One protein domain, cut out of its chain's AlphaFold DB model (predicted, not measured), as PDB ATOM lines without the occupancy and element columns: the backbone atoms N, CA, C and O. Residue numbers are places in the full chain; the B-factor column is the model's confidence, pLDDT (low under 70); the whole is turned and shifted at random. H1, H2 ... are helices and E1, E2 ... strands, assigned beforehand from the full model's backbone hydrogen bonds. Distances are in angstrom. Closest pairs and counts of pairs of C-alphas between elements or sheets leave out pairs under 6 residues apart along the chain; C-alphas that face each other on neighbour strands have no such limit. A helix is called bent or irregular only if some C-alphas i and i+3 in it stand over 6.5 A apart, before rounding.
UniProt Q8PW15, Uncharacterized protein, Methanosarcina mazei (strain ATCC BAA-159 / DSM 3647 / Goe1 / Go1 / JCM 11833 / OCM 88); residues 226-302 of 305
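Overview. This is residues 226 to 302 of the 305 residues of an uncharacterized protein of Methanosarcina mazei (strain ATCC BAA-159 / DSM 3647 / Goe1 / Go1 / JCM 11833 / OCM 88) (UniProt Q8PW15). A small twisted sheet of three strands has helices H2 and H3 packed on one face, H2 over the edge strand E2 and H3 over E3, while the other face is bare of named helices. H1 sits off the sheet, crosswise to H2. The printed part has 77 residues, in the order E1, H1, H2, E2, E3, H3; the sheet runs E1, E3, E2, antiparallel throughout, and the class is mixed, helices and strands. The whole is compact, with a radius of gyration of the C-alphas of 11.9 A and spans of 31 by 26 by 20 A.

Along the chain. E1, residues 226 to 231, is 16.6 A long from C-alpha 226 at (161.600, 156.685, 156.319). E3, residues 281 to 287, measures 19.2 A, and E2, residues 272 to 278, 16.5 A. H2, residues 256 to 268, measures 17.7 A; H1, residues 238 to 245, 10.3 A. H3, residues 288 to 296, measures 13.9 A, ends at C-alpha 296 (172.140, 163.039, 147.476) and is irregular: C-alphas 289 and 292 are 7.3 A apart.

Arrangement. E3 is antiparallel to E1, with N 228 and O 284 at 2.9 A, and forms a hairpin with E2, with N 283 and O 276 at 2.8 A. E1, H1 H2, E2 make a split strand-helix-strand unit, two strands running the same way with E3 between them; its crossover is right-handed. H2 is 9.2 A over the sheet, slantwise to E2 at 42 degrees on the local plane; their closest C-alphas, Pro 257 and Ile 275, are 5.3 A apart. On the same face, H3 is 8.5 A over the sheet, along E3 at 12 degrees on the local plane. H1 touches H2, about perpendicular at 88 degrees, the closest C-alphas being Trp 239 and Tyr 263 at 5.6 A; H2 does so with residues 259 to 263 alone. H2 and H3 are apart. Every O i to N i+4 pair is within hydrogen-bond range in H1 and H2, and 3 of 5 in H3.

Size, cuts and confidence. The C-alphas farthest apart, of Ile 251 and Asp 301, are 33.1 A apart. The printed part has no cut and no long link. Residues 300 to 301 pair antiparallel with residues 228 to 229 of E1. Mean pLDDT of the printed part is 82.4; residues 234 and 246 to 252 are under 70.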
ATOM      1  N   LEU A 226     162.200 155.869 157.369       87.25
ATOM      2  CA  LEU A 226     161.600 156.685 156.319       87.25
ATOM      3  C   LEU A 226     161.487 155.881 155.027       87.25
ATOM      4  O   LEU A 226     162.460 155.276 154.576       87.25
ATOM      5  N   GLU A 227     160.305 155.919 154.416       88.38
ATOM      6  CA  GLU A 227     160.077 155.371 153.082       88.38
ATOM      7  C   GLU A 227     160.521 156.368 152.012       88.38
ATOM      8  O   GLU A 227     160.052 157.510 151.937       88.38
ATOM      9  N   MET A 228     161.429 155.913 151.158       90.56
ATOM     10  CA  MET A 228     161.964 156.679 150.046       90.56
ATOM     11  C   MET A 228     161.799 155.895 148.745       90.56
ATOM     12  O   MET A 228     161.744 154.666 148.746       90.56
ATOM     13  N   LYS A 229     161.760 156.606 147.617       91.25
ATOM     14  CA  LYS A 229     161.662 156.045 146.269       91.25
ATOM     15  C   LYS A 229     162.815 156.470 145.366       91.25
ATOM     16  O   LYS A 229     163.244 157.626 145.395       91.25
ATOM     17  N   TYR A 230     163.250 155.556 144.510       89.31
ATOM     18  CA  TYR A 230     164.240 155.763 143.460       89.31
ATOM     19  C   TYR A 230     163.606 155.490 142.087       89.31
ATOM     20  O   TYR A 230     162.997 154.435 141.903       89.31
ATOM     21  N   PRO A 231     163.711 156.403 141.106       87.25
ATOM     22  CA  PRO A 231     163.082 156.220 139.799       87.25
ATOM     23  C   PRO A 231     163.733 155.087 138.997       87.25
ATOM     24  O   PRO A 231     164.950 155.062 138.809       87.25
ATOM     25  N   VAL A 232     162.910 154.188 138.455       81.56
ATOM     26  CA  VAL A 232     163.356 153.198 137.466       81.56
ATOM     27  C   VAL A 232     163.661 153.945 136.164       81.56
ATOM     28  O   VAL A 232     162.836 154.713 135.666       81.56
ATOM     29  N   SER A 233     164.857 153.750 135.607       76.69
ATOM     30  CA  SER A 233     165.297 154.412 134.372       76.69
ATOM     31  C   SER A 233     165.742 153.391 133.325       76.69
ATOM     32  O   SER A 233     166.093 152.269 133.670       76.69
ATOM     33  N   GLU A 234     165.764 153.777 132.045       61.78
ATOM     34  CA  GLU A 234     166.314 152.924 130.972       61.78
ATOM     35  C   GLU A 234     167.852 152.801 131.034       61.78
ATOM     36  O   GLU A 234     168.435 151.943 130.369       61.78
ATOM     37  N   GLU A 235     168.522 153.663 131.806       74.69
ATOM     38  CA  GLU A 235     169.954 153.555 132.076       74.69
ATOM     39  C   GLU A 235     170.203 152.517 133.176       74.69
ATOM     40  O   GLU A 235     169.413 152.394 134.115       74.69
ATOM     41  N   LYS A 236     171.315 151.772 133.070       79.00
ATOM     42  CA  LYS A 236     171.707 150.809 134.110       79.00
ATOM     43  C   LYS A 236     171.812 151.530 135.441       79.00
ATOM     44  O   LYS A 236     172.512 152.542 135.525       79.00
ATOM     45  N   THR A 237     171.143 150.997 136.450       86.50
ATOM     46  CA  THR A 237     171.142 151.579 137.788       86.50
ATOM     47  C   THR A 237     172.557 151.561 138.388       86.50
ATOM     48  O   THR A 237     173.414 150.788 137.942       86.50
ATOM     49  N   PRO A 238     172.845 152.394 139.401       86.56
ATOM     50  CA  PRO A 238     174.157 152.401 140.044       86.56
ATOM     51  C   PRO A 238     174.558 151.041 140.631       86.56
ATOM     52  O   PRO A 238     175.735 150.689 140.578       86.56
ATOM     53  N   TRP A 239     173.599 150.263 141.148       87.25
ATOM     54  CA  TRP A 239     173.853 148.920 141.677       87.25
ATOM     55  C   TRP A 239     174.045 147.875 140.574       87.25
ATOM     56  O   TRP A 239     174.896 147.004 140.734       87.25
ATOM     57  N   ASP A 240     173.361 147.990 139.429       85.50
ATOM     58  CA  ASP A 240     173.625 147.131 138.265       85.50
ATOM     59  C   ASP A 240     175.022 147.382 137.694       85.50
ATOM     60  O   ASP A 240     175.759 146.444 137.398       85.50
ATOM     61  N   GLN A 241     175.414 148.652 137.561       85.25
ATOM     62  CA  GLN A 241     176.761 149.017 137.113       85.25
ATOM     63  C   GLN A 241     177.815 148.537 138.110       85.25
ATOM     64  O   GLN A 241     178.818 147.950 137.714       85.25
ATOM     65  N   TRP A 242     177.572 148.729 139.408       84.69
ATOM     66  CA  TRP A 242     178.443 148.222 140.462       84.69
ATOM     67  C   TRP A 242     178.570 146.699 140.427       84.69
ATOM     68  O   TRP A 242     179.667 146.190 140.627       84.69
ATOM     69  N   TYR A 243     177.497 145.973 140.120       82.06
ATOM     70  CA  TYR A 243     177.533 144.519 140.013       82.06
ATOM     71  C   TYR A 243     178.275 144.024 138.767       82.06
ATOM     72  O   TYR A 243     179.046 143.071 138.844       82.06
ATOM     73  N   GLU A 244     178.064 144.667 137.618       80.62
ATOM     74  CA  GLU A 244     178.690 144.269 136.354       80.62
ATOM     75  C   GLU A 244     180.161 144.683 136.236       80.62
ATOM     76  O   GLU A 244     180.967 143.959 135.647       80.62
ATOM     77  N   GLU A 245     180.503 145.873 136.731       79.44
ATOM     78  CA  GLU A 245     181.860 146.425 136.669       79.44
ATOM     79  C   GLU A 245     182.678 146.081 137.915       79.44
ATOM     80  O   GLU A 245     183.912 146.072 137.874       79.44
ATOM     81  N   GLY A 246     182.003 145.807 139.029       61.69
ATOM     82  CA  GLY A 246     182.640 145.399 140.263       61.69
ATOM     83  C   GLY A 246     183.150 143.970 140.179       61.69
ATOM     84  O   GLY A 246     182.540 143.082 139.590       61.69
ATOM     85  N   ASN A 247     184.280 143.714 140.833       65.00
ATOM     86  CA  ASN A 247     184.757 142.355 141.075       65.00
ATOM     87  C   ASN A 247     183.934 141.703 142.202       65.00
ATOM     88  O   ASN A 247     184.505 141.223 143.172       65.00
ATOM     89  N   ILE A 248     182.603 141.786 142.146       66.69
ATOM     90  CA  ILE A 248     181.698 141.299 143.189       66.69
ATOM     91  C   ILE A 248     181.081 140.000 142.705       66.69
ATOM     92  O   ILE A 248     180.753 139.847 141.529       66.69
ATOM     93  N   GLN A 249     180.978 139.036 143.603       63.09
ATOM     94  CA  GLN A 249     180.358 137.751 143.320       63.09
ATOM     95  C   GLN A 249     179.315 137.479 144.392       63.09
ATOM     96  O   GLN A 249     179.521 137.789 145.562       63.09
ATOM     97  N   PHE A 250     178.207 136.887 143.975       61.22
ATOM     98  CA  PHE A 250     177.232 136.310 144.885       61.22
ATOM     99  C   PHE A 250     177.247 134.802 144.663       61.22
ATOM    100  O   PHE A 250     177.332 134.351 143.515       61.22
ATOM    101  N   ILE A 251     177.169 134.012 145.732       56.72
ATOM    102  CA  ILE A 251     177.071 132.550 145.613       56.72
ATOM    103  C   ILE A 251     175.772 132.180 144.885       56.72
ATOM    104  O   ILE A 251     175.752 131.267 144.054       56.72
ATOM    105  N   LYS A 252     174.697 132.927 145.148       64.19
ATOM    106  CA  LYS A 252     173.450 132.887 144.384       64.19
ATOM    107  C   LYS A 252     173.231 134.255 143.756       64.19
ATOM    108  O   LYS A 252     173.243 135.242 144.473       64.19
ATOM    109  N   ALA A 253     172.990 134.311 142.442       70.94
ATOM    110  CA  ALA A 253     172.695 135.578 141.768       70.94
ATOM    111  C   ALA A 253     171.615 136.346 142.556       70.94
ATOM    112  O   ALA A 253     170.546 135.765 142.794       70.94
ATOM    113  N   PRO A 254     171.908 137.582 142.994       77.12
ATOM    114  CA  PRO A 254     171.031 138.299 143.897       77.12
ATOM    115  C   PRO A 254     169.742 138.626 143.158       77.12
ATOM    116  O   PRO A 254     169.752 138.899 141.951       77.12
ATOM    117  N   ASN A 255     168.621 138.601 143.872       82.69
ATOM    118  CA  ASN A 255     167.457 139.322 143.380       82.69
ATOM    119  C   ASN A 255     167.718 140.836 143.469       82.69
ATOM    120  O   ASN A 255     168.659 141.301 144.109       82.69
ATOM    121  N   GLU A 256     166.904 141.611 142.770       83.69
ATOM    122  CA  GLU A 256     167.112 143.051 142.661       83.69
ATOM    123  C   GLU A 256     167.072 143.779 144.026       83.69
ATOM    124  O   GLU A 256     167.994 144.551 144.290       83.69
ATOM    125  N   PRO A 257     166.135 143.471 144.949       85.31
ATOM    126  CA  PRO A 257     166.208 143.925 146.343       85.31
ATOM    127  C   PRO A 257     167.536 143.611 147.049       85.31
ATOM    128  O   PRO A 257     168.161 144.507 147.609       85.31
ATOM    129  N   GLU A 258     168.000 142.357 146.994       81.06
ATOM    130  CA  GLU A 258     169.260 141.919 147.614       81.06
ATOM    131  C   GLU A 258     170.461 142.694 147.054       81.06
ATOM    132  O   GLU A 258     171.345 143.101 147.809       81.06
ATOM    133  N   LEU A 259     170.477 142.941 145.739       85.31
ATOM    134  CA  LEU A 259     171.544 143.688 145.082       85.31
ATOM    135  C   LEU A 259     171.569 145.159 145.523       85.31
ATOM    136  O   LEU A 259     172.645 145.703 145.782       85.31
ATOM    137  N   ILE A 260     170.401 145.792 145.646       87.50
ATOM    138  CA  ILE A 260     170.285 147.178 146.112       87.50
ATOM    139  C   ILE A 260     170.766 147.290 147.564       87.50
ATOM    140  O   ILE A 260     171.600 148.148 147.868       87.50
ATOM    141  N   THR A 261     170.305 146.402 148.452       84.50
ATOM    142  CA  THR A 261     170.757 146.367 149.851       84.50
ATOM    143  C   THR A 261     172.274 146.158 149.937       84.50
ATOM    144  O   THR A 261     172.954 146.896 150.652       84.50
ATOM    145  N   ALA A 262     172.836 145.218 149.166       81.56
ATOM    146  CA  ALA A 262     174.276 144.960 149.143       81.56
ATOM    147  C   ALA A 262     175.088 146.166 148.639       81.56
ATOM    148  O   ALA A 262     176.129 146.492 149.220       81.56
ATOM    149  N   TYR A 263     174.613 146.856 147.597       87.56
ATOM    150  CA  TYR A 263     175.251 148.056 147.054       87.56
ATOM    151  C   TYR A 263     175.329 149.178 148.091       87.56
ATOM    152  O   TYR A 263     176.418 149.687 148.369       87.56
ATOM    153  N   TYR A 264     174.198 149.546 148.699       86.81
ATOM    154  CA  TYR A 264     174.164 150.647 149.665       86.81
ATOM    155  C   TYR A 264     174.914 150.314 150.959       86.81
ATOM    156  O   TYR A 264     175.673 151.155 151.453       86.81
ATOM    157  N   GLY A 265     174.813 149.071 151.436       81.56
ATOM    158  CA  GLY A 265     175.569 148.604 152.595       81.56
ATOM    159  C   GLY A 265     177.080 148.611 152.350       81.56
ATOM    160  O   GLY A 265     177.840 149.108 153.178       81.56
ATOM    161  N   THR A 266     177.532 148.136 151.187       78.50
ATOM    162  CA  THR A 266     178.970 147.996 150.894       78.50
ATOM    163  C   THR A 266     179.627 149.317 150.498       78.50
ATOM    164  O   THR A 266     180.742 149.610 150.927       78.50
ATOM    165  N   VAL A 267     178.970 150.111 149.649       83.81
ATOM    166  CA  VAL A 267     179.566 151.329 149.078       83.81
ATOM    167  C   VAL A 267     179.421 152.520 150.021       83.81
ATOM    168  O   VAL A 267     180.328 153.352 150.095       83.81
ATOM    169  N   TYR A 268     178.306 152.600 150.751       84.00
ATOM    170  CA  TYR A 268     177.960 153.772 151.555       84.00
ATOM    171  C   TYR A 268     177.780 153.480 153.047       84.00
ATOM    172  O   TYR A 268     177.712 154.434 153.819       84.00
ATOM    173  N   GLY A 269     177.743 152.209 153.464       80.25
ATOM    174  CA  GLY A 269     177.473 151.837 154.856       80.25
ATOM    175  C   GLY A 269     176.028 152.100 155.285       80.25
ATOM    176  O   GLY A 269     175.797 152.314 156.470       80.25
ATOM    177  N   ILE A 270     175.087 152.131 154.334       85.81
ATOM    178  CA  ILE A 270     173.667 152.432 154.570       85.81
ATOM    179  C   ILE A 270     172.857 151.137 154.524       85.81
ATOM    180  O   ILE A 270     172.964 150.368 153.567       85.81
ATOM    181  N   GLU A 271     172.009 150.924 155.526       85.00
ATOM    182  CA  GLU A 271     171.057 149.813 155.544       85.00
ATOM    183  C   GLU A 271     169.742 150.232 154.872       85.00
ATOM    184  O   GLU A 271     169.100 151.199 155.287       85.00
ATOM    185  N   VAL A 272     169.344 149.495 153.830       85.19
ATOM    186  CA  VAL A 272     168.077 149.693 153.111       85.19
ATOM    187  C   VAL A 272     167.220 148.438 153.255       85.19
ATOM    188  O   VAL A 272     167.688 147.331 152.970       85.19
ATOM    189  N   PHE A 273     165.970 148.623 153.677       84.19
ATOM    190  CA  PHE A 273     165.008 147.565 154.000       84.19
ATOM    191  C   PHE A 273     163.778 147.611 153.088       84.19
ATOM    192  O   PHE A 273     163.536 148.613 152.415       84.19
ATOM    193  N   ASP A 274     162.981 146.538 153.109       84.81
ATOM    194  CA  ASP A 274     161.656 146.446 152.475       84.81
ATOM    195  C   ASP A 274     161.612 146.964 151.029       84.81
ATOM    196  O   ASP A 274     160.716 147.717 150.651       84.81
ATOM    197  N   ILE A 275     162.602 146.583 150.217       86.69
ATOM    198  CA  ILE A 275     162.696 147.076 148.846       86.69
ATOM    199  C   ILE A 275     161.626 146.418 147.976       86.69
ATOM    200  O   ILE A 275     161.618 145.200 147.785       86.69
ATOM    201  N   ILE A 276     160.754 147.246 147.412       85.81
ATOM    202  CA  ILE A 276     159.687 146.861 146.490       85.81
ATOM    203  C   ILE A 276     159.943 147.561 145.158       85.81
ATOM    204  O   ILE A 276     160.272 148.743 145.125       85.81
ATOM    205  N   ASN A 277     159.802 146.827 144.059       83.69
ATOM    206  CA  ASN A 277     159.889 147.377 142.711       83.69
ATOM    207  C   ASN A 277     158.473 147.512 142.132       83.69
ATOM    208  O   ASN A 277     157.808 146.503 141.888       83.69
ATOM    209  N   ASP A 278     158.048 148.750 141.893       76.50
ATOM    210  CA  ASP A 278     156.918 149.086 141.033       76.50
ATOM    211  C   ASP A 278     157.460 149.476 139.650       76.50
ATOM    212  O   ASP A 278     158.526 150.074 139.562       76.50
ATOM    213  N   GLU A 279     156.712 149.250 138.557       73.88
ATOM    214  CA  GLU A 279     157.160 149.505 137.163       73.88
ATOM    215  C   GLU A 279     157.785 150.902 136.909       73.88
ATOM    216  O   GLU A 279     158.403 151.125 135.870       73.88
ATOM    217  N   SER A 280     157.592 151.859 137.822       81.88
ATOM    218  CA  SER A 280     158.138 153.218 137.769       81.88
ATOM    219  C   SER A 280     159.181 153.545 138.852       81.88
ATOM    220  O   SER A 280     159.964 154.476 138.648       81.88
ATOM    221  N   PHE A 281     159.209 152.844 139.992       87.00
ATOM    222  CA  PHE A 281     160.052 153.198 141.143       87.00
ATOM    223  C   PHE A 281     160.456 151.978 141.979       87.00
ATOM    224  O   PHE A 281     159.648 151.085 142.211       87.00
ATOM    225  N   TYR A 282     161.664 152.015 142.537       87.38
ATOM    226  CA  TYR A 282     162.018 151.208 143.703       87.38
ATOM    227  C   TYR A 282     161.644 151.981 144.960       87.38
ATOM    228  O   TYR A 282     162.081 153.117 145.114       87.38
ATOM    229  N   THR A 283     160.880 151.379 145.856       88.44
ATOM    230  CA  THR A 283     160.552 151.936 147.171       88.44
ATOM    231  C   THR A 283     161.301 151.145 148.229       88.44
ATOM    232  O   THR A 283     161.328 149.925 148.149       88.44
ATOM    233  N   GLY A 284     161.914 151.812 149.202       87.50
ATOM    234  CA  GLY A 284     162.650 151.166 150.286       87.50
ATOM    235  C   GLY A 284     162.644 152.012 151.553       87.50
ATOM    236  O   GLY A 284     162.406 153.220 151.514       87.50
ATOM    237  N   LYS A 285     162.901 151.363 152.686       89.88
ATOM    238  CA  LYS A 285     162.958 151.987 154.010       89.88
ATOM    239  C   LYS A 285     164.398 152.200 154.448       89.88
ATOM    240  O   LYS A 285     165.219 151.295 154.323       89.88
ATOM    241  N   VAL A 286     164.690 153.369 155.008       89.56
ATOM    242  CA  VAL A 286     166.014 153.724 155.545       89.56
ATOM    243  C   VAL A 286     165.895 154.432 156.884       89.56
ATOM    244  O   VAL A 286     164.866 155.030 157.187       89.56
ATOM    245  N   LYS A 287     166.960 154.409 157.687       86.81
ATOM    246  CA  LYS A 287     167.011 155.171 158.941       86.81
ATOM    247  C   LYS A 287     166.950 156.669 158.651       86.81
ATOM    248  O   LYS A 287     167.586 157.147 157.710       86.81
ATOM    249  N   GLU A 288     166.247 157.432 159.491       84.12
ATOM    250  CA  GLU A 288     166.167 158.897 159.350       84.12
ATOM    251  C   GLU A 288     167.560 159.552 159.269       84.12
ATOM    252  O   GLU A 288     167.758 160.487 158.484       84.12
ATOM    253  N   SER A 289     168.544 159.011 160.002       86.38
ATOM    254  CA  SER A 289     169.943 159.464 159.993       86.38
ATOM    255  C   SER A 289     170.611 159.413 158.621       86.38
ATOM    256  O   SER A 289     171.499 160.221 158.356       86.38
ATOM    257  N   ASP A 290     170.176 158.497 157.759       88.44
ATOM    258  CA  ASP A 290     170.799 158.230 156.462       88.44
ATOM    259  C   ASP A 290     170.029 158.923 155.320       88.44
ATOM    260  O   ASP A 290     170.480 158.954 154.174       88.44
ATOM    261  N   SER A 291     168.882 159.546 155.626       85.81
ATOM    262  CA  SER A 291     167.967 160.124 154.634       85.81
ATOM    263  C   SER A 291     168.564 161.289 153.838       85.81
ATOM    264  O   SER A 291     168.286 161.430 152.649       85.81
ATOM    265  N   GLU A 292     169.396 162.144 154.448       87.81
ATOM    266  CA  GLU A 292     170.081 163.225 153.720       87.81
ATOM    267  C   GLU A 292     171.033 162.652 152.665       87.81
ATOM    268  O   GLU A 292     171.013 163.080 151.511       87.81
ATOM    269  N   GLN A 293     171.797 161.622 153.035       89.69
ATOM    270  CA  GLN A 293     172.715 160.949 152.125       89.69
ATOM    271  C   GLN A 293     171.958 160.209 151.015       89.69
ATOM    272  O   GLN A 293     172.367 160.258 149.859       89.69
ATOM    273  N   MET A 294     170.821 159.582 151.326       90.44
ATOM    274  CA  MET A 294     169.978 158.930 150.320       90.44
ATOM    275  C   MET A 294     169.419 159.923 149.289       90.44
ATOM    276  O   MET A 294     169.394 159.606 148.095       90.44
ATOM    277  N   ARG A 295     169.055 161.148 149.702       91.00
ATOM    278  CA  ARG A 295     168.625 162.215 148.774       91.00
ATOM    279  C   ARG A 295     169.738 162.637 147.818       91.00
ATOM    280  O   ARG A 295     169.493 162.781 146.620       91.00
ATOM    281  N   ASP A 296     170.966 162.763 148.316       89.38
ATOM    282  CA  ASP A 296     172.140 163.039 147.476       89.38
ATOM    283  C   ASP A 296     172.419 161.906 146.469       89.38
ATOM    284  O   ASP A 296     172.951 162.150 145.382       89.38
ATOM    285  N   LEU A 297     172.022 160.675 146.807       89.56
ATOM    286  CA  LEU A 297     172.143 159.478 145.971       89.56
ATOM    287  C   LEU A 297     170.947 159.263 145.026       89.56
ATOM    288  O   LEU A 297     170.885 158.237 144.348       89.56
ATOM    289  N   GLY A 298     170.023 160.225 144.942       86.94
ATOM    290  CA  GLY A 298     168.918 160.226 143.981       86.94
ATOM    291  C   GLY A 298     167.607 159.620 144.485       86.94
ATOM    292  O   GLY A 298     166.665 159.508 143.700       86.94
ATOM    293  N   TRP A 299     167.517 159.255 145.768       90.94
ATOM    294  CA  TRP A 299     166.250 158.866 146.392       90.94
ATOM    295  C   TRP A 299     165.418 160.098 146.762       90.94
ATOM    296  O   TRP A 299     165.939 161.173 147.048       90.94
ATOM    297  N   THR A 300     164.100 159.948 146.772       90.50
ATOM    298  CA  THR A 300     163.148 161.007 147.143       90.50
ATOM    299  C   THR A 300     162.154 160.483 148.164       90.50
ATOM    300  O   THR A 300     161.876 159.289 148.172       90.50
ATOM    301  N   ASP A 301     161.624 161.342 149.027       85.44
ATOM    302  CA  ASP A 301     160.635 160.917 150.022       85.44
ATOM    303  C   ASP A 301     159.354 160.428 149.317       85.44
ATOM    304  O   ASP A 301     158.956 160.965 148.274       85.44
ATOM    305  N   LEU A 302     158.714 159.377 149.848       75.12
ATOM    306  CA  LEU A 302     157.462 158.868 149.273       75.12
ATOM    307  C   LEU A 302     156.329 159.907 149.404       75.12
ATOM    308  O   LEU A 302     155.507 160.043 148.494       75.12
TER     309      LEU A 302